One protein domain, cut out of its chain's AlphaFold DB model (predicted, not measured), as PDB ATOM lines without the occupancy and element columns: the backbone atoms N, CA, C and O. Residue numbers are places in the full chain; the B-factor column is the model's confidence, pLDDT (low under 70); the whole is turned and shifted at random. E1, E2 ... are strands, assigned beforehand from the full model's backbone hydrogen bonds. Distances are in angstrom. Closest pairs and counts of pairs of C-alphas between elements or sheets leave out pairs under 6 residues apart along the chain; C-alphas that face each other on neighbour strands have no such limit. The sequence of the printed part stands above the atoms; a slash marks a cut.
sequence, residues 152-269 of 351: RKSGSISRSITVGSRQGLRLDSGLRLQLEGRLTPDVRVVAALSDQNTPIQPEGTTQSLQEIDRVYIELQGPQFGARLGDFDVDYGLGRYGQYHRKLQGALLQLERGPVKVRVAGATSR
ATOM      1  N   ARG A 152      -1.911 -30.539 -36.004       79.88
ATOM      2  CA  ARG A 152      -0.546 -30.890 -35.621       79.88
ATOM      3  C   ARG A 152      -0.603 -32.001 -34.585       79.88
ATOM      4  O   ARG A 152      -1.270 -31.888 -33.563       79.88
ATOM      5  N   LYS A 153       0.117 -33.084 -34.860       85.06
ATOM      6  CA  LYS A 153       0.252 -34.239 -33.974       85.06
ATOM      7  C   LYS A 153       1.724 -34.397 -33.612       85.06
ATOM      8  O   LYS A 153       2.561 -34.481 -34.510       85.06
ATOM      9  N   SER A 154       2.025 -34.499 -32.328       79.62
ATOM     10  CA  SER A 154       3.365 -34.764 -31.801       79.62
ATOM     11  C   SER A 154       3.294 -35.844 -30.722       79.62
ATOM     12  O   SER A 154       2.244 -36.079 -30.128       79.62
ATOM     13  N   GLY A 155       4.401 -36.551 -30.495       82.75
ATOM     14  CA  GLY A 155       4.474 -37.573 -29.454       82.75
ATOM     15  C   GLY A 155       5.150 -38.871 -29.883       82.75
ATOM     16  O   GLY A 155       5.631 -38.999 -31.009       82.75
ATOM     17  N   SER A 156       5.167 -39.838 -28.973       77.69
ATOM     18  CA  SER A 156       5.784 -41.150 -29.137       77.69
ATOM     19  C   SER A 156       4.867 -42.266 -28.632       77.69
ATOM     20  O   SER A 156       4.033 -42.089 -27.744       77.69
ATOM     21  N   ILE A 157       5.020 -43.437 -29.244       80.12
ATOM     22  CA  ILE A 157       4.397 -44.687 -28.816       80.12
ATOM     23  C   ILE A 157       5.536 -45.694 -28.708       80.12
ATOM     24  O   ILE A 157       6.183 -45.979 -29.715       80.12
ATOM     25  N   SER A 158       5.794 -46.211 -27.514       76.06
ATOM     26  CA  SER A 158       6.768 -47.270 -27.261       76.06
ATOM     27  C   SER A 158       6.050 -48.566 -26.890       76.06
ATOM     28  O   SER A 158       5.029 -48.561 -26.206       76.06
ATOM     29  N   ARG A 159       6.570 -49.694 -27.375       80.81
ATOM     30  CA  ARG A 159       6.152 -51.043 -26.981       80.81
ATOM     31  C   ARG A 159       7.410 -51.882 -26.829       80.81
ATOM     32  O   ARG A 159       8.105 -52.091 -27.821       80.81
ATOM     33  N   SER A 160       7.712 -52.331 -25.621       77.00
ATOM     34  CA  SER A 160       8.863 -53.183 -25.329       77.00
ATOM     35  C   SER A 160       8.398 -54.552 -24.865       77.00
ATOM     36  O   SER A 160       7.468 -54.679 -24.074       77.00
ATOM     37  N   ILE A 161       9.047 -55.584 -25.389       81.38
ATOM     38  CA  ILE A 161       8.824 -56.969 -24.995       81.38
ATOM     39  C   ILE A 161      10.091 -57.426 -24.285       81.38
ATOM     40  O   ILE A 161      11.161 -57.433 -24.893       81.38
ATOM     41  N   THR A 162       9.969 -57.811 -23.020       79.31
ATOM     42  CA  THR A 162      11.080 -58.321 -22.215       79.31
ATOM     43  C   THR A 162      10.874 -59.810 -21.977       79.31
ATOM     44  O   THR A 162       9.810 -60.240 -21.530       79.31
ATOM     45  N   VAL A 163      11.898 -60.605 -22.283       82.06
ATOM     46  CA  VAL A 163      11.927 -62.053 -22.042       82.06
ATOM     47  C   VAL A 163      13.026 -62.331 -21.022       82.06
ATOM     48  O   VAL A 163      14.199 -62.105 -21.310       82.06
ATOM     49  N   GLY A 164      12.650 -62.785 -19.827       81.06
ATOM     50  CA  GLY A 164      13.591 -63.156 -18.773       81.06
ATOM     51  C   GLY A 164      13.843 -64.662 -18.730       81.06
ATOM     52  O   GLY A 164      12.959 -65.467 -19.008       81.06
ATOM     53  N   SER A 165      15.049 -65.063 -18.326       68.75
ATOM     54  CA  SER A 165      15.423 -66.478 -18.165       68.75
ATOM     55  C   SER A 165      14.746 -67.165 -16.967       68.75
ATOM     56  O   SER A 165      14.772 -68.390 -16.879       68.75
ATOM     57  N   ARG A 166      14.139 -66.396 -16.044       66.19
ATOM     58  CA  ARG A 166      13.413 -66.897 -14.853       66.19
ATOM     59  C   ARG A 166      12.102 -66.167 -14.529       66.19
ATOM     60  O   ARG A 166      11.356 -66.615 -13.667       66.19
ATOM     61  N   GLN A 167      11.804 -65.066 -15.213       60.97
ATOM     62  CA  GLN A 167      10.517 -64.369 -15.163       60.97
ATOM     63  C   GLN A 167      10.012 -64.277 -16.602       60.97
ATOM     64  O   GLN A 167      10.775 -63.891 -17.482       60.97
ATOM     65  N   GLY A 168       8.777 -64.717 -16.846       73.50
ATOM     66  CA  GLY A 168       8.223 -64.926 -18.188       73.50
ATOM     67  C   GLY A 168       8.129 -63.678 -19.080       73.50
ATOM     68  O   GLY A 168       8.706 -62.628 -18.819       73.50
ATOM     69  N   LEU A 169       7.379 -63.807 -20.176       82.69
ATOM     70  CA  LEU A 169       7.178 -62.746 -21.165       82.69
ATOM     71  C   LEU A 169       6.458 -61.531 -20.553       82.69
ATOM     72  O   LEU A 169       5.328 -61.655 -20.081       82.69
ATOM     73  N   ARG A 170       7.075 -60.350 -20.633       72.19
ATOM     74  CA  ARG A 170       6.483 -59.070 -20.221       72.19
ATOM     75  C   ARG A 170       6.341 -58.138 -21.427       72.19
ATOM     76  O   ARG A 170       7.249 -58.046 -22.246       72.19
ATOM     77  N   LEU A 171       5.195 -57.463 -21.535       78.31
ATOM     78  CA  LEU A 171       4.924 -56.427 -22.534       78.31
ATOM     79  C   LEU A 171       4.716 -55.098 -21.803       78.31
ATOM     80  O   LEU A 171       3.729 -54.945 -21.089       78.31
ATOM     81  N   ASP A 172       5.616 -54.146 -22.014       71.62
ATOM     82  CA  ASP A 172       5.506 -52.778 -21.514       71.62
ATOM     83  C   ASP A 172       5.125 -51.844 -22.675       71.62
ATOM     84  O   ASP A 172       5.602 -51.989 -23.803       71.62
ATOM     85  N   SER A 173       4.232 -50.889 -22.422       69.81
ATOM     86  CA  SER A 173       3.749 -49.926 -23.417       69.81
ATOM     87  C   SER A 173       3.820 -48.523 -22.831       69.81
ATOM     88  O   SER A 173       3.446 -48.320 -21.683       69.81
ATOM     89  N   GLY A 174       4.279 -47.559 -23.624       75.94
ATOM     90  CA  GLY A 174       4.261 -46.142 -23.282       75.94
ATOM     91  C   GLY A 174       3.600 -45.341 -24.395       75.94
ATOM     92  O   GLY A 174       3.887 -45.538 -25.576       75.94
ATOM     93  N   LEU A 175       2.704 -44.430 -24.031       81.69
ATOM     94  CA  LEU A 175       2.045 -43.519 -24.963       81.69
ATOM     95  C   LEU A 175       2.213 -42.097 -24.443       81.69
ATOM     96  O   LEU A 175       1.807 -41.804 -23.324       81.69
ATOM     97  N   ARG A 176       2.766 -41.216 -25.274       81.00
ATOM     98  CA  ARG A 176       2.706 -39.769 -25.079       81.00
ATOM     99  C   ARG A 176       2.265 -39.154 -26.387       81.00
ATOM    100  O   ARG A 176       3.014 -39.182 -27.355       81.00
ATOM    101  N   LEU A 177       1.058 -38.614 -26.433       84.38
ATOM    102  CA  LEU A 177       0.503 -38.010 -27.630       84.38
ATOM    103  C   LEU A 177      -0.080 -36.639 -27.320       84.38
ATOM    104  O   LEU A 177      -0.882 -36.495 -26.408       84.38
ATOM    105  N   GLN A 178       0.293 -35.659 -28.129       84.12
ATOM    106  CA  GLN A 178      -0.295 -34.332 -28.143       84.12
ATOM    107  C   GLN A 178      -0.867 -34.065 -29.533       84.12
ATOM    108  O   GLN A 178      -0.269 -34.407 -30.560       84.12
ATOM    109  N   LEU A 179      -2.057 -33.484 -29.566       86.12
ATOM    110  CA  LEU A 179      -2.736 -33.099 -30.791       86.12
ATOM    111  C   LEU A 179      -3.309 -31.703 -30.600       86.12
ATOM    112  O   LEU A 179      -4.042 -31.463 -29.651       86.12
ATOM    113  N   GLU A 180      -2.998 -30.799 -31.515       88.44
ATOM    114  CA  GLU A 180      -3.545 -29.447 -31.523       88.44
ATOM    115  C   GLU A 180      -3.860 -29.026 -32.954       88.44
ATOM    116  O   GLU A 180      -3.087 -29.274 -33.877       88.44
ATOM    117  N   GLY A 181      -4.975 -28.337 -33.153       85.75
ATOM    118  CA  GLY A 181      -5.218 -27.621 -34.396       85.75
ATOM    119  C   GLY A 181      -6.651 -27.147 -34.517       85.75
ATOM    120  O   GLY A 181      -7.438 -27.231 -33.578       85.75
ATOM    121  N   ARG A 182      -6.995 -26.626 -35.690       85.50
ATOM    122  CA  ARG A 182      -8.359 -26.184 -35.993       85.50
ATOM    123  C   ARG A 182      -9.112 -27.312 -36.694       85.50
ATOM    124  O   ARG A 182      -8.605 -27.853 -37.668       85.50
ATOM    125  N   LEU A 183     -10.292 -27.678 -36.198       79.25
ATOM    126  CA  LEU A 183     -11.208 -28.612 -36.868       79.25
ATOM    127  C   LEU A 183     -12.043 -27.887 -37.928       79.25
ATOM    128  O   LEU A 183     -12.263 -28.409 -39.016       79.25
ATOM    129  N   THR A 184     -12.466 -26.667 -37.604       81.69
ATOM    130  CA  THR A 184     -13.135 -25.703 -38.489       81.69
ATOM    131  C   THR A 184     -12.513 -24.318 -38.246       81.69
ATOM    132  O   THR A 184     -11.721 -24.188 -37.308       81.69
ATOM    133  N   PRO A 185     -12.820 -23.274 -39.041       81.06
ATOM    134  CA  PRO A 185     -12.266 -21.932 -38.823       81.06
ATOM    135  C   PRO A 185     -12.413 -21.427 -37.380       81.06
ATOM    136  O   PRO A 185     -11.475 -20.834 -36.845       81.06
ATOM    137  N   ASP A 186     -13.533 -21.770 -36.742       84.81
ATOM    138  CA  ASP A 186     -13.908 -21.280 -35.418       84.81
ATOM    139  C   ASP A 186     -13.732 -22.311 -34.297       84.81
ATOM    140  O   ASP A 186     -13.882 -21.964 -33.130       84.81
ATOM    141  N   VAL A 187     -13.422 -23.574 -34.613       86.19
ATOM    142  CA  VAL A 187     -13.305 -24.644 -33.610       86.19
ATOM    143  C   VAL A 187     -11.878 -25.163 -33.544       86.19
ATOM    144  O   VAL A 187     -11.367 -25.753 -34.499       86.19
ATOM    145  N   ARG A 188     -11.243 -25.000 -32.382       87.06
ATOM    146  CA  ARG A 188      -9.931 -25.562 -32.049       87.06
ATOM    147  C   ARG A 188     -10.093 -26.846 -31.244       87.06
ATOM    148  O   ARG A 188     -10.969 -26.939 -30.392       87.06
ATOM    149  N   VAL A 189      -9.224 -27.814 -31.498       89.31
ATOM    150  CA  VAL A 189      -9.054 -29.011 -30.679       89.31
ATOM    151  C   VAL A 189      -7.665 -29.017 -30.057       89.31
ATOM    152  O   VAL A 189      -6.681 -28.714 -30.734       89.31
ATOM    153  N   VAL A 190      -7.597 -29.382 -28.782       89.81
ATOM    154  CA  VAL A 190      -6.365 -29.675 -28.047       89.81
ATOM    155  C   VAL A 190      -6.571 -31.003 -27.334       89.81
ATOM    156  O   VAL A 190      -7.585 -31.203 -26.679       89.81
ATOM    157  N   ALA A 191      -5.641 -31.936 -27.460       88.75
ATOM    158  CA  ALA A 191      -5.702 -33.205 -26.760       88.75
ATOM    159  C   ALA A 191      -4.322 -33.614 -26.265       88.75
ATOM    160  O   ALA A 191      -3.326 -33.481 -26.981       88.75
ATOM    161  N   ALA A 192      -4.292 -34.167 -25.060       86.50
ATOM    162  CA  ALA A 192      -3.132 -34.819 -24.482       86.50
ATOM    163  C   ALA A 192      -3.545 -36.224 -24.040       86.50
ATOM    164  O   ALA A 192      -4.542 -36.396 -23.347       86.50
ATOM    165  N   LEU A 193      -2.797 -37.233 -24.475       83.31
ATOM    166  CA  LEU A 193      -2.945 -38.611 -24.028       83.31
ATOM    167  C   LEU A 193      -1.577 -39.089 -23.547       83.31
ATOM    168  O   LEU A 193      -0.691 -39.348 -24.365       83.31
ATOM    169  N   SER A 194      -1.407 -39.179 -22.230       77.75
ATOM    170  CA  SER A 194      -0.249 -39.804 -21.589       77.75
ATOM    171  C   SER A 194      -0.714 -41.057 -20.851       77.75
ATOM    172  O   SER A 194      -1.626 -40.976 -20.037       77.75
ATOM    173  N   ASP A 195      -0.114 -42.205 -21.160       69.00
ATOM    174  CA  ASP A 195      -0.294 -43.478 -20.431       69.00
ATOM    175  C   ASP A 195       1.022 -43.872 -19.748       69.00
ATOM    176  O   ASP A 195       1.429 -45.035 -19.714       69.00
ATOM    177  N   GLN A 196       1.793 -42.878 -19.307       56.97
ATOM    178  CA  GLN A 196       3.020 -43.162 -18.591       56.97
ATOM    179  C   GLN A 196       2.661 -43.535 -17.155       56.97
ATOM    180  O   GLN A 196       2.458 -42.687 -16.306       56.97
ATOM    181  N   ASN A 197       2.694 -44.834 -16.857       47.09
ATOM    182  CA  ASN A 197       2.854 -45.356 -15.493       47.09
ATOM    183  C   ASN A 197       4.271 -45.075 -14.957       47.09
ATOM    184  O   ASN A 197       4.900 -45.938 -14.348       47.09
ATOM    185  N   THR A 198       4.829 -43.899 -15.239       41.38
ATOM    186  CA  THR A 198       6.040 -43.466 -14.552       41.38
ATOM    187  C   THR A 198       5.537 -42.627 -13.398       41.38
ATOM    188  O   THR A 198       5.130 -41.496 -13.646       41.38
ATOM    189  N   PRO A 199       5.500 -43.140 -12.159       40.66
ATOM    190  CA  PRO A 199       5.385 -42.265 -11.011       40.66
ATOM    191  C   PRO A 199       6.620 -41.358 -11.005       40.66
ATOM    192  O   PRO A 199       7.617 -41.637 -10.356       40.66
ATOM    193  N   ILE A 200       6.578 -40.266 -11.763       44.06
ATOM    194  CA  ILE A 200       7.377 -39.078 -11.489       44.06
ATOM    195  C   ILE A 200       6.652 -38.396 -10.346       44.06
ATOM    196  O   ILE A 200       5.885 -37.449 -10.500       44.06
ATOM    197  N   GLN A 201       6.822 -39.015  -9.187       49.81
ATOM    198  CA  GLN A 201       6.492 -38.415  -7.921       49.81
ATOM    199  C   GLN A 201       7.494 -37.269  -7.756       49.81
ATOM    200  O   GLN A 201       8.697 -37.495  -7.900       49.81
ATOM    201  N   PRO A 202       7.041 -36.030  -7.500       52.84
ATOM    202  CA  PRO A 202       7.938 -35.083  -6.866       52.84
ATOM    203  C   PRO A 202       8.419 -35.776  -5.593       52.84
ATOM    204  O   PRO A 202       7.589 -36.342  -4.884       52.84
ATOM    205  N   GLU A 203       9.716 -35.739  -5.297       56.94
ATOM    206  CA  GLU A 203      10.316 -36.421  -4.135       56.94
ATOM    207  C   GLU A 203       9.796 -35.892  -2.773       56.94
ATOM    208  O   GLU A 203      10.425 -36.067  -1.741       56.94
ATOM    209  N   GLY A 204       8.680 -35.155  -2.736       51.94
ATOM    210  CA  GLY A 204       8.157 -34.495  -1.541       51.94
ATOM    211  C   GLY A 204       9.044 -33.347  -1.045       51.94
ATOM    212  O   GLY A 204       8.653 -32.634  -0.124       51.94
ATOM    213  N   THR A 205      10.204 -33.131  -1.676       56.44
ATOM    214  CA  THR A 205      11.264 -32.227  -1.220       56.44
ATOM    215  C   THR A 205      11.041 -30.768  -1.603       56.44
ATOM    216  O   THR A 205      11.410 -29.862  -0.854       56.44
ATOM    217  N   THR A 206      10.374 -30.515  -2.734       53.25
ATOM    218  CA  THR A 206      10.159 -29.169  -3.287       53.25
ATOM    219  C   THR A 206       8.678 -28.848  -3.527       53.25
ATOM    220  O   THR A 206       7.812 -29.719  -3.635       53.25
ATOM    221  N   GLN A 207       8.355 -27.552  -3.601       45.81
ATOM    222  CA  GLN A 207       6.990 -27.077  -3.850       45.81
ATOM    223  C   GLN A 207       6.517 -27.357  -5.290       45.81
ATOM    224  O   GLN A 207       5.311 -27.452  -5.526       45.81
ATOM    225  N   SER A 208       7.433 -27.504  -6.253       45.78
ATOM    226  CA  SER A 208       7.083 -27.666  -7.664       45.78
ATOM    227  C   SER A 208       6.546 -29.070  -7.953       45.78
ATOM    228  O   SER A 208       7.308 -30.013  -8.152       45.78
ATOM    229  N   LEU A 209       5.219 -29.198  -8.013       52.03
ATOM    230  CA  LEU A 209       4.560 -30.350  -8.624       52.03
ATOM    231  C   LEU A 209       4.635 -30.220 -10.145       52.03
ATOM    232  O   LEU A 209       4.111 -29.262 -10.713       52.03
ATOM    233  N   GLN A 210       5.232 -31.204 -10.809       47.03
ATOM    234  CA  GLN A 210       5.196 -31.307 -12.263       47.03
ATOM    235  C   GLN A 210       4.279 -32.470 -12.643       47.03
ATOM    236  O   GLN A 210       4.682 -33.626 -12.680       47.03
ATOM    237  N   GLU A 211       3.006 -32.166 -12.882       52.84
ATOM    238  CA  GLU A 211       2.033 -33.160 -13.335       52.84
ATOM    239  C   GLU A 211       2.179 -33.377 -14.842       52.84
ATOM    240  O   GLU A 211       1.890 -32.477 -15.633       52.84
ATOM    241  N   ILE A 212       2.627 -34.566 -15.248       53.16
ATOM    242  CA  ILE A 212       2.876 -34.896 -16.663       53.16
ATOM    243  C   ILE A 212       1.816 -35.869 -17.229       53.16
ATOM    244  O   ILE A 212       1.676 -35.981 -18.450       53.16
ATOM    245  N   ASP A 213       0.972 -36.470 -16.378       64.94
ATOM    246  CA  ASP A 213      -0.016 -37.486 -16.775       64.94
ATOM    247  C   ASP A 213      -1.457 -36.979 -16.738       64.94
ATOM    248  O   ASP A 213      -2.233 -37.233 -15.811       64.94
ATOM    249  N   ARG A 214      -1.818 -36.251 -17.797       75.38
ATOM    250  CA  ARG A 214      -3.196 -35.824 -18.052       75.38
ATOM    251  C   ARG A 214      -3.708 -36.467 -19.332       75.38
ATOM    252  O   ARG A 214      -3.036 -36.429 -20.366       75.38
ATOM    253  N   VAL A 215      -4.912 -37.025 -19.262       86.62
ATOM    254  CA  VAL A 215      -5.620 -37.576 -20.418       86.62
ATOM    255  C   VAL A 215      -6.860 -36.740 -20.662       86.62
ATOM    256  O   VAL A 215      -7.844 -36.857 -19.938       86.62
ATOM    257  N   TYR A 216      -6.831 -35.893 -21.687       89.62
ATOM    258  CA  TYR A 216      -7.989 -35.089 -22.049       89.62
ATOM    259  C   TYR A 216      -8.062 -34.779 -23.541       89.62
ATOM    260  O   TYR A 216      -7.067 -34.776 -24.268       89.62
ATOM    261  N   ILE A 217      -9.278 -34.475 -23.980       91.44
ATOM    262  CA  ILE A 217      -9.589 -33.861 -25.266       91.44
ATOM    263  C   ILE A 217     -10.427 -32.628 -24.971       91.44
ATOM    264  O   ILE A 217     -11.415 -32.700 -24.247       91.44
ATOM    265  N   GLU A 218     -10.047 -31.505 -25.549       92.94
ATOM    266  CA  GLU A 218     -10.710 -30.225 -25.400       92.94
ATOM    267  C   GLU A 218     -11.058 -29.646 -26.767       92.94
ATOM    268  O   GLU A 218     -10.245 -29.639 -27.690       92.94
ATOM    269  N   LEU A 219     -12.284 -29.155 -26.877       93.06
ATOM    270  CA  LEU A 219     -12.814 -28.415 -28.006       93.06
ATOM    271  C   LEU A 219     -13.118 -26.996 -27.540       93.06
ATOM    272  O   LEU A 219     -13.788 -26.807 -26.525       93.06
ATOM    273  N   GLN A 220     -12.658 -26.015 -28.302       91.50
ATOM    274  CA  GLN A 220     -12.858 -24.597 -28.031       91.50
ATOM    275  C   GLN A 220     -13.487 -23.951 -29.260       91.50
ATOM    276  O   GLN A 220     -12.891 -23.962 -30.337       91.50
ATOM    277  N   GLY A 221     -14.688 -23.410 -29.095       89.88
ATOM    278  CA  GLY A 221     -15.376 -22.573 -30.071       89.88
ATOM    279  C   GLY A 221     -15.663 -21.175 -29.509       89.88
ATOM    280  O   GLY A 221     -15.400 -20.919 -28.336       89.88
ATOM    281  N   PRO A 222     -16.247 -20.259 -30.303       88.38
ATOM    282  CA  PRO A 222     -16.459 -18.871 -29.876       88.38
ATOM    283  C   PRO A 222     -17.482 -18.717 -28.744       88.38
ATOM    284  O   PRO A 222     -17.419 -17.765 -27.977       88.38
ATOM    285  N   GLN A 223     -18.448 -19.636 -28.669       87.50
ATOM    286  CA  GLN A 223     -19.569 -19.602 -27.716       87.50
ATOM    287  C   GLN A 223     -19.702 -20.896 -26.910       87.50
ATOM    288  O   GLN A 223     -20.658 -21.068 -26.152       87.50
ATOM    289  N   PHE A 224     -18.779 -21.840 -27.088       91.75
ATOM    290  CA  PHE A 224     -18.810 -23.101 -26.364       91.75
ATOM    291  C   PHE A 224     -17.408 -23.654 -26.136       91.75
ATOM    292  O   PHE A 224     -16.506 -23.468 -26.947       91.75
ATOM    293  N   GLY A 225     -17.255 -24.400 -25.051       92.44
ATOM    294  CA  GLY A 225     -16.101 -25.235 -24.765       92.44
ATOM    295  C   GLY A 225     -16.570 -26.615 -24.329       92.44
ATOM    296  O   GLY A 225     -17.583 -26.748 -23.645       92.44
ATOM    297  N   ALA A 226     -15.851 -27.659 -24.720       93.25
ATOM    298  CA  ALA A 226     -16.121 -29.015 -24.263       93.25
ATOM    299  C   ALA A 226     -14.808 -29.702 -23.907       93.25
ATOM    300  O   ALA A 226     -13.891 -29.713 -24.718       93.25
ATOM    301  N   ARG A 227     -14.715 -30.301 -22.721       92.94
ATOM    302  CA  ARG A 227     -13.557 -31.092 -22.300       92.94
ATOM    303  C   ARG A 227     -14.010 -32.480 -21.859       92.94
ATOM    304  O   ARG A 227     -14.976 -32.611 -21.113       92.94
ATOM    305  N   LEU A 228     -13.317 -33.504 -22.336       93.19
ATOM    306  CA  LEU A 228     -13.505 -34.907 -21.981       93.19
ATOM    307  C   LEU A 228     -12.206 -35.444 -21.390       93.19
ATOM    308  O   LEU A 228     -11.147 -35.201 -21.962       93.19
ATOM    309  N   GLY A 229     -12.291 -36.202 -20.302       88.81
ATOM    310  CA  GLY A 229     -11.139 -36.725 -19.571       88.81
ATOM    311  C   GLY A 229     -10.867 -35.923 -18.303       88.81
ATOM    312  O   GLY A 229     -11.806 -35.578 -17.584       88.81
ATOM    313  N   ASP A 230      -9.597 -35.657 -18.026       86.25
ATOM    314  CA  ASP A 230      -9.160 -34.974 -16.811       86.25
ATOM    315  C   ASP A 230      -9.399 -33.460 -16.916       86.25
ATOM    316  O   ASP A 230      -9.041 -32.818 -17.910       86.25
ATOM    317  N   PHE A 231      -9.995 -32.867 -15.885       85.56
ATOM    318  CA  PHE A 231     -10.159 -31.424 -15.780       85.56
ATOM    319  C   PHE A 231     -10.166 -30.954 -14.329       85.56
ATOM    320  O   PHE A 231     -10.697 -31.613 -13.439       85.56
ATOM    321  N   ASP A 232      -9.620 -29.763 -14.127       82.06
ATOM    322  CA  ASP A 232      -9.583 -29.113 -12.826       82.06
ATOM    323  C   ASP A 232     -10.763 -28.141 -12.721       82.06
ATOM    324  O   ASP A 232     -11.142 -27.463 -13.686       82.06
ATOM    325  N   VAL A 233     -11.383 -28.110 -11.549       76.00
ATOM    326  CA  VAL A 233     -12.470 -27.198 -11.222       76.00
ATOM    327  C   VAL A 233     -12.006 -26.277 -10.112       76.00
ATOM    328  O   VAL A 233     -11.902 -26.694  -8.963       76.00
ATOM    329  N   ASP A 234     -11.790 -25.022 -10.484       71.69
ATOM    330  CA  ASP A 234     -11.510 -23.907  -9.592       71.69
ATOM    331  C   ASP A 234     -12.762 -23.046  -9.417       71.69
ATOM    332  O   ASP A 234     -13.239 -22.426 -10.374       71.69
ATOM    333  N   TYR A 235     -13.295 -22.985  -8.198       65.75
ATOM    334  CA  TYR A 235     -14.351 -22.049  -7.824       65.75
ATOM    335  C   TYR A 235     -13.906 -21.175  -6.654       65.75
ATOM    336  O   TYR A 235     -13.677 -21.659  -5.549       65.75
ATOM    337  N   GLY A 236     -13.839 -19.863  -6.880       57.31
ATOM    338  CA  GLY A 236     -13.758 -18.874  -5.809       57.31
ATOM    339  C   GLY A 236     -15.161 -18.472  -5.371       57.31
ATOM    340  O   GLY A 236     -15.772 -17.610  -6.000       57.31
ATOM    341  N   LEU A 237     -15.690 -19.070  -4.301       49.59
ATOM    342  CA  LEU A 237     -16.956 -18.638  -3.697       49.59
ATOM    343  C   LEU A 237     -16.700 -17.448  -2.760       49.59
ATOM    344  O   LEU A 237     -16.854 -17.536  -1.542       49.59
ATOM    345  N   GLY A 238     -16.273 -16.320  -3.333       57.81
ATOM    346  CA  GLY A 238     -16.050 -15.073  -2.599       57.81
ATOM    347  C   GLY A 238     -15.206 -15.257  -1.327       57.81
ATOM    348  O   GLY A 238     -14.190 -15.946  -1.331       57.81
ATOM    349  N   ARG A 239     -15.642 -14.644  -0.219       49.56
ATOM    350  CA  ARG A 239     -14.949 -14.681   1.085       49.56
ATOM    351  C   ARG A 239     -15.020 -16.042   1.805       49.56
ATOM    352  O   ARG A 239     -14.470 -16.156   2.894       49.56
ATOM    353  N   TYR A 240     -15.680 -17.050   1.229       53.38
ATOM    354  CA  TYR A 240     -15.996 -18.322   1.896       53.38
ATOM    355  C   TYR A 240     -15.184 -19.521   1.395       53.38
ATOM    356  O   TYR A 240     -15.476 -20.660   1.751       53.38
ATOM    357  N   GLY A 241     -14.124 -19.270   0.625       53.59
ATOM    358  CA  GLY A 241     -13.118 -20.275   0.301       53.59
ATOM    359  C   GLY A 241     -12.975 -20.549  -1.191       53.59
ATOM    360  O   GLY A 241     -13.873 -20.316  -2.005       53.59
ATOM    361  N   GLN A 242     -11.788 -21.036  -1.532       55.75
ATOM    362  CA  GLN A 242     -11.446 -21.531  -2.856       55.75
ATOM    363  C   GLN A 242     -11.661 -23.043  -2.864       55.75
ATOM    364  O   GLN A 242     -11.121 -23.757  -2.021       55.75
ATOM    365  N   TYR A 243     -12.474 -23.524  -3.796       63.12
ATOM    366  CA  TYR A 243     -12.714 -24.939  -4.022       63.12
ATOM    367  C   TYR A 243     -11.964 -25.358  -5.283       63.12
ATOM    368  O   TYR A 243     -12.361 -24.979  -6.385       63.12
ATOM    369  N   HIS A 244     -10.875 -26.104  -5.099       69.38
ATOM    370  CA  HIS A 244     -10.088 -26.711  -6.169       69.38
ATOM    371  C   HIS A 244     -10.308 -28.223  -6.133       69.38
ATOM    372  O   HIS A 244     -10.046 -28.854  -5.108       69.38
ATOM    373  N   ARG A 245     -10.803 -28.810  -7.225       72.75
ATOM    374  CA  ARG A 245     -10.929 -30.267  -7.358       72.75
ATOM    375  C   ARG A 245     -10.471 -30.767  -8.715       72.75
ATOM    376  O   ARG A 245     -10.863 -30.217  -9.743       72.75
ATOM    377  N   LYS A 246      -9.733 -31.876  -8.696       77.31
ATOM    378  CA  LYS A 246      -9.324 -32.632  -9.883       77.31
ATOM    379  C   LYS A 246     -10.387 -33.678 -10.200       77.31
ATOM    380  O   LYS A 246     -10.648 -34.576  -9.398       77.31
ATOM    381  N   LEU A 247     -11.022 -33.557 -11.358       82.88
ATOM    382  CA  LEU A 247     -12.142 -34.399 -11.765       82.88
ATOM    383  C   LEU A 247     -11.828 -35.139 -13.065       82.88
ATOM    384  O   LEU A 247     -11.072 -34.662 -13.909       82.88
ATOM    385  N   GLN A 248     -12.463 -36.293 -13.239       85.69
ATOM    386  CA  GLN A 248     -12.428 -37.052 -14.482       85.69
ATOM    387  C   GLN A 248     -13.848 -37.243 -15.010       85.69
ATOM    388  O   GLN A 248     -14.720 -37.788 -14.327       85.69
ATOM    389  N   GLY A 249     -14.104 -36.793 -16.237       88.94
ATOM    390  CA  GLY A 249     -15.428 -36.898 -16.843       88.94
ATOM    391  C   GLY A 249     -15.609 -35.991 -18.050       88.94
ATOM    392  O   GLY A 249     -14.730 -35.887 -18.900       88.94
ATOM    393  N   ALA A 250     -16.774 -35.359 -18.137       89.88
ATOM    394  CA  ALA A 250     -17.124 -34.438 -19.207       89.88
ATOM    395  C   ALA A 250     -17.517 -33.074 -18.640       89.88
ATOM    396  O   ALA A 250     -18.310 -32.982 -17.703       89.88
ATOM    397  N   LEU A 251     -16.997 -32.015 -19.252       89.38
ATOM    398  CA  LEU A 251     -17.312 -30.629 -18.949       89.38
ATOM    399  C   LEU A 251     -17.777 -29.935 -20.225       89.38
ATOM    400  O   LEU A 251     -17.048 -29.889 -21.211       89.38
ATOM    401  N   LEU A 252     -18.975 -29.364 -20.188       91.62
ATOM    402  CA  LEU A 252     -19.514 -28.484 -21.215       91.62
ATOM    403  C   LEU A 252     -19.588 -27.065 -20.666       91.62
ATOM    404  O   LEU A 252     -20.006 -26.838 -19.531       91.62
ATOM    405  N   GLN A 253     -19.178 -26.108 -21.480       89.25
ATOM    406  CA  GLN A 253     -19.213 -24.687 -21.182       89.25
ATOM    407  C   GLN A 253     -19.901 -23.983 -22.342       89.25
ATOM    408  O   GLN A 253     -19.586 -24.250 -23.498       89.25
ATOM    409  N   LEU A 254     -20.846 -23.106 -22.039       88.44
ATOM    410  CA  LEU A 254     -21.566 -22.298 -23.010       88.44
ATOM    411  C   LEU A 254     -21.434 -20.840 -22.589       88.44
ATOM    412  O   LEU A 254     -21.730 -20.495 -21.444       88.44
ATOM    413  N   GLU A 255     -20.991 -19.995 -23.512       85.12
ATOM    414  CA  GLU A 255     -20.814 -18.565 -23.290       85.12
ATOM    415  C   GLU A 255     -21.667 -17.786 -24.291       85.12
ATOM    416  O   GLU A 255     -21.495 -17.893 -25.506       85.12
ATOM    417  N   ARG A 256     -22.610 -16.988 -23.781       82.50
ATOM    418  CA  ARG A 256     -23.452 -16.103 -24.593       82.50
ATOM    419  C   ARG A 256     -23.533 -14.732 -23.931       82.50
ATOM    420  O   ARG A 256     -24.315 -14.517 -23.006       82.50
ATOM    421  N   GLY A 257     -22.725 -13.793 -24.421       82.31
ATOM    422  CA  GLY A 257     -22.619 -12.456 -23.834       82.31
ATOM    423  C   GLY A 257     -22.121 -12.532 -22.381       82.31
ATOM    424  O   GLY A 257     -21.093 -13.163 -22.147       82.31
ATOM    425  N   PRO A 258     -22.822 -11.937 -21.398       83.69
ATOM    426  CA  PRO A 258     -22.430 -12.025 -19.990       83.69
ATOM    427  C   PRO A 258     -22.766 -13.382 -19.350       83.69
ATOM    428  O   PRO A 258     -22.295 -13.675 -18.252       83.69
ATOM    429  N   VAL A 259     -23.590 -14.209 -20.004       80.94
ATOM    430  CA  VAL A 259     -24.059 -15.476 -19.442       80.94
ATOM    431  C   VAL A 259     -23.038 -16.571 -19.726       80.94
ATOM    432  O   VAL A 259     -22.775 -16.906 -20.884       80.94
ATOM    433  N   LYS A 260     -22.504 -17.162 -18.656       81.88
ATOM    434  CA  LYS A 260     -21.653 -18.355 -18.704       81.88
ATOM    435  C   LYS A 260     -22.354 -19.501 -17.989       81.88
ATOM    436  O   LYS A 260     -22.662 -19.398 -16.804       81.88
ATOM    437  N   VAL A 261     -22.592 -20.591 -18.708       83.00
ATOM    438  CA  VAL A 261     -23.167 -21.826 -18.165       83.00
ATOM    439  C   VAL A 261     -22.112 -22.915 -18.243       83.00
ATOM    440  O   VAL A 261     -21.564 -23.176 -19.311       83.00
ATOM    441  N   ARG A 262     -21.829 -23.568 -17.115       83.69
ATOM    442  CA  ARG A 262     -20.941 -24.735 -17.051       83.69
ATOM    443  C   ARG A 262     -21.749 -25.926 -16.549       83.69
ATOM    444  O   ARG A 262     -22.428 -25.820 -15.532       83.69
ATOM    445  N   VAL A 263     -21.676 -27.037 -17.272       84.19
ATOM    446  CA  VAL A 263     -22.323 -28.306 -16.929       84.19
ATOM    447  C   VAL A 263     -21.250 -29.379 -16.915       84.19
ATOM    448  O   VAL A 263     -20.603 -29.621 -17.931       84.19
ATOM    449  N   ALA A 264     -21.053 -30.017 -15.767       84.75
ATOM    450  CA  ALA A 264     -20.088 -31.096 -15.613       84.75
ATOM    451  C   ALA A 264     -20.783 -32.384 -15.168       84.75
ATOM    452  O   ALA A 264     -21.659 -32.353 -14.305       84.75
ATOM    453  N   GLY A 265     -20.361 -33.506 -15.743       86.44
ATOM    454  CA  GLY A 265     -20.648 -34.847 -15.246       86.44
ATOM    455  C   GLY A 265     -19.327 -35.576 -15.057       86.44
ATOM    456  O   GLY A 265     -18.670 -35.917 -16.041       86.44
ATOM    457  N   ALA A 266     -18.912 -35.766 -13.808       85.31
ATOM    458  CA  ALA A 266     -17.598 -36.312 -13.494       85.31
ATOM    459  C   ALA A 266     -17.561 -37.037 -12.150       85.31
ATOM    460  O   ALA A 266     -18.429 -36.842 -11.297       85.31
ATOM    461  N   THR A 267     -16.518 -37.845 -11.981       80.56
ATOM    462  CA  THR A 267     -16.112 -38.425 -10.702       80.56
ATOM    463  C   THR A 267     -14.875 -37.703 -10.175       80.56
ATOM    464  O   THR A 267     -14.080 -37.165 -10.951       80.56
ATOM    465  N   SER A 268     -14.707 -37.699  -8.855       74.75
ATOM    466  CA  SER A 268     -13.429 -37.338  -8.240       74.75
ATOM    467  C   SER A 268     -12.373 -38.381  -8.604       74.75
ATOM    468  O   SER A 268     -12.706 -39.564  -8.729       74.75
ATOM    469  N   ARG A 269     -11.118 -37.949  -8.781       70.19
ATOM    470  CA  ARG A 269      -9.987 -38.861  -9.013       70.19
ATOM    471  C   ARG A 269      -9.600 -39.631  -7.743       70.19
ATOM    472  O   ARG A 269      -9.074 -40.730  -7.868       70.19
TER     473      ARG A 269
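AT A GLANCE: This is residues 152 to 269 of the 351 residues of an uncharacterized protein of Bacteroidetes bacterium (UniProt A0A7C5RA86). One long sheet of seven strands, twisted and with no named helix over it, makes this domain; the hairpin of E1 and E2 reaches out to one end of the long axis, while E5 and E6 bend sharply together and fold away as a hairpin arm. The long loop between E3 and E4 also swings away, and its residues 203 to 208 stick out. The printed part has 118 residues, with strands E1 to E7 in chain order as a meander, each strand the antiparallel neighbour of the one before; the class is all strand. The whole is loose, radius of gyration of the C-alphas 19.0 A, and elongated, spanning 66 by 40 by 25 A.

IN THESE COORDINATES: Find C-alpha 152 at (-0.546, -30.890, -35.621); from there E1, residues 152 to 162, runs 32.7 A. E2, residues 170 to 184, covers 42.8 A and bends by 58 degrees at residue 181. Next come E3, residues 187 to 194, and E4, residues 216 to 220. E5, residues 224 to 236, bends by 121 degrees at residue 229; E6, residues 242 to 256, bends by 118 degrees at residue 248. E7, residues 259 to 268, bends by 59 degrees at residue 265 and ends at C-alpha 268, (-13.429, -37.338, -8.240).

HOW THE PARTS SIT: Look first at inner strands E3 and E4, a hairpin at 170 degrees, with N 190 and O 218 2.9 A apart. On E3's other side is E2, with N 179 and O 191 at 2.9 A; beyond it is edge strand E1, with N 156 and O 176 at 2.8 A. From E4, go to E5, where N 219 and O 226 are 2.7 A apart, then to E6, with N 231 and O 247 at 2.9 A, and to edge strand E7, with N 252 and O 263 at 2.8 A. E1 and E7 are apart.

THE WHOLE: The C-alphas farthest apart, those of Ser 165 and Pro 258, are 66.3 A from each other. The printed part has no cut; the one long link, E3 to E4, has 21 residues. Look for pLDDT under 70 at residues 165 to 167, 173, 195 to 213 and 235 to 244.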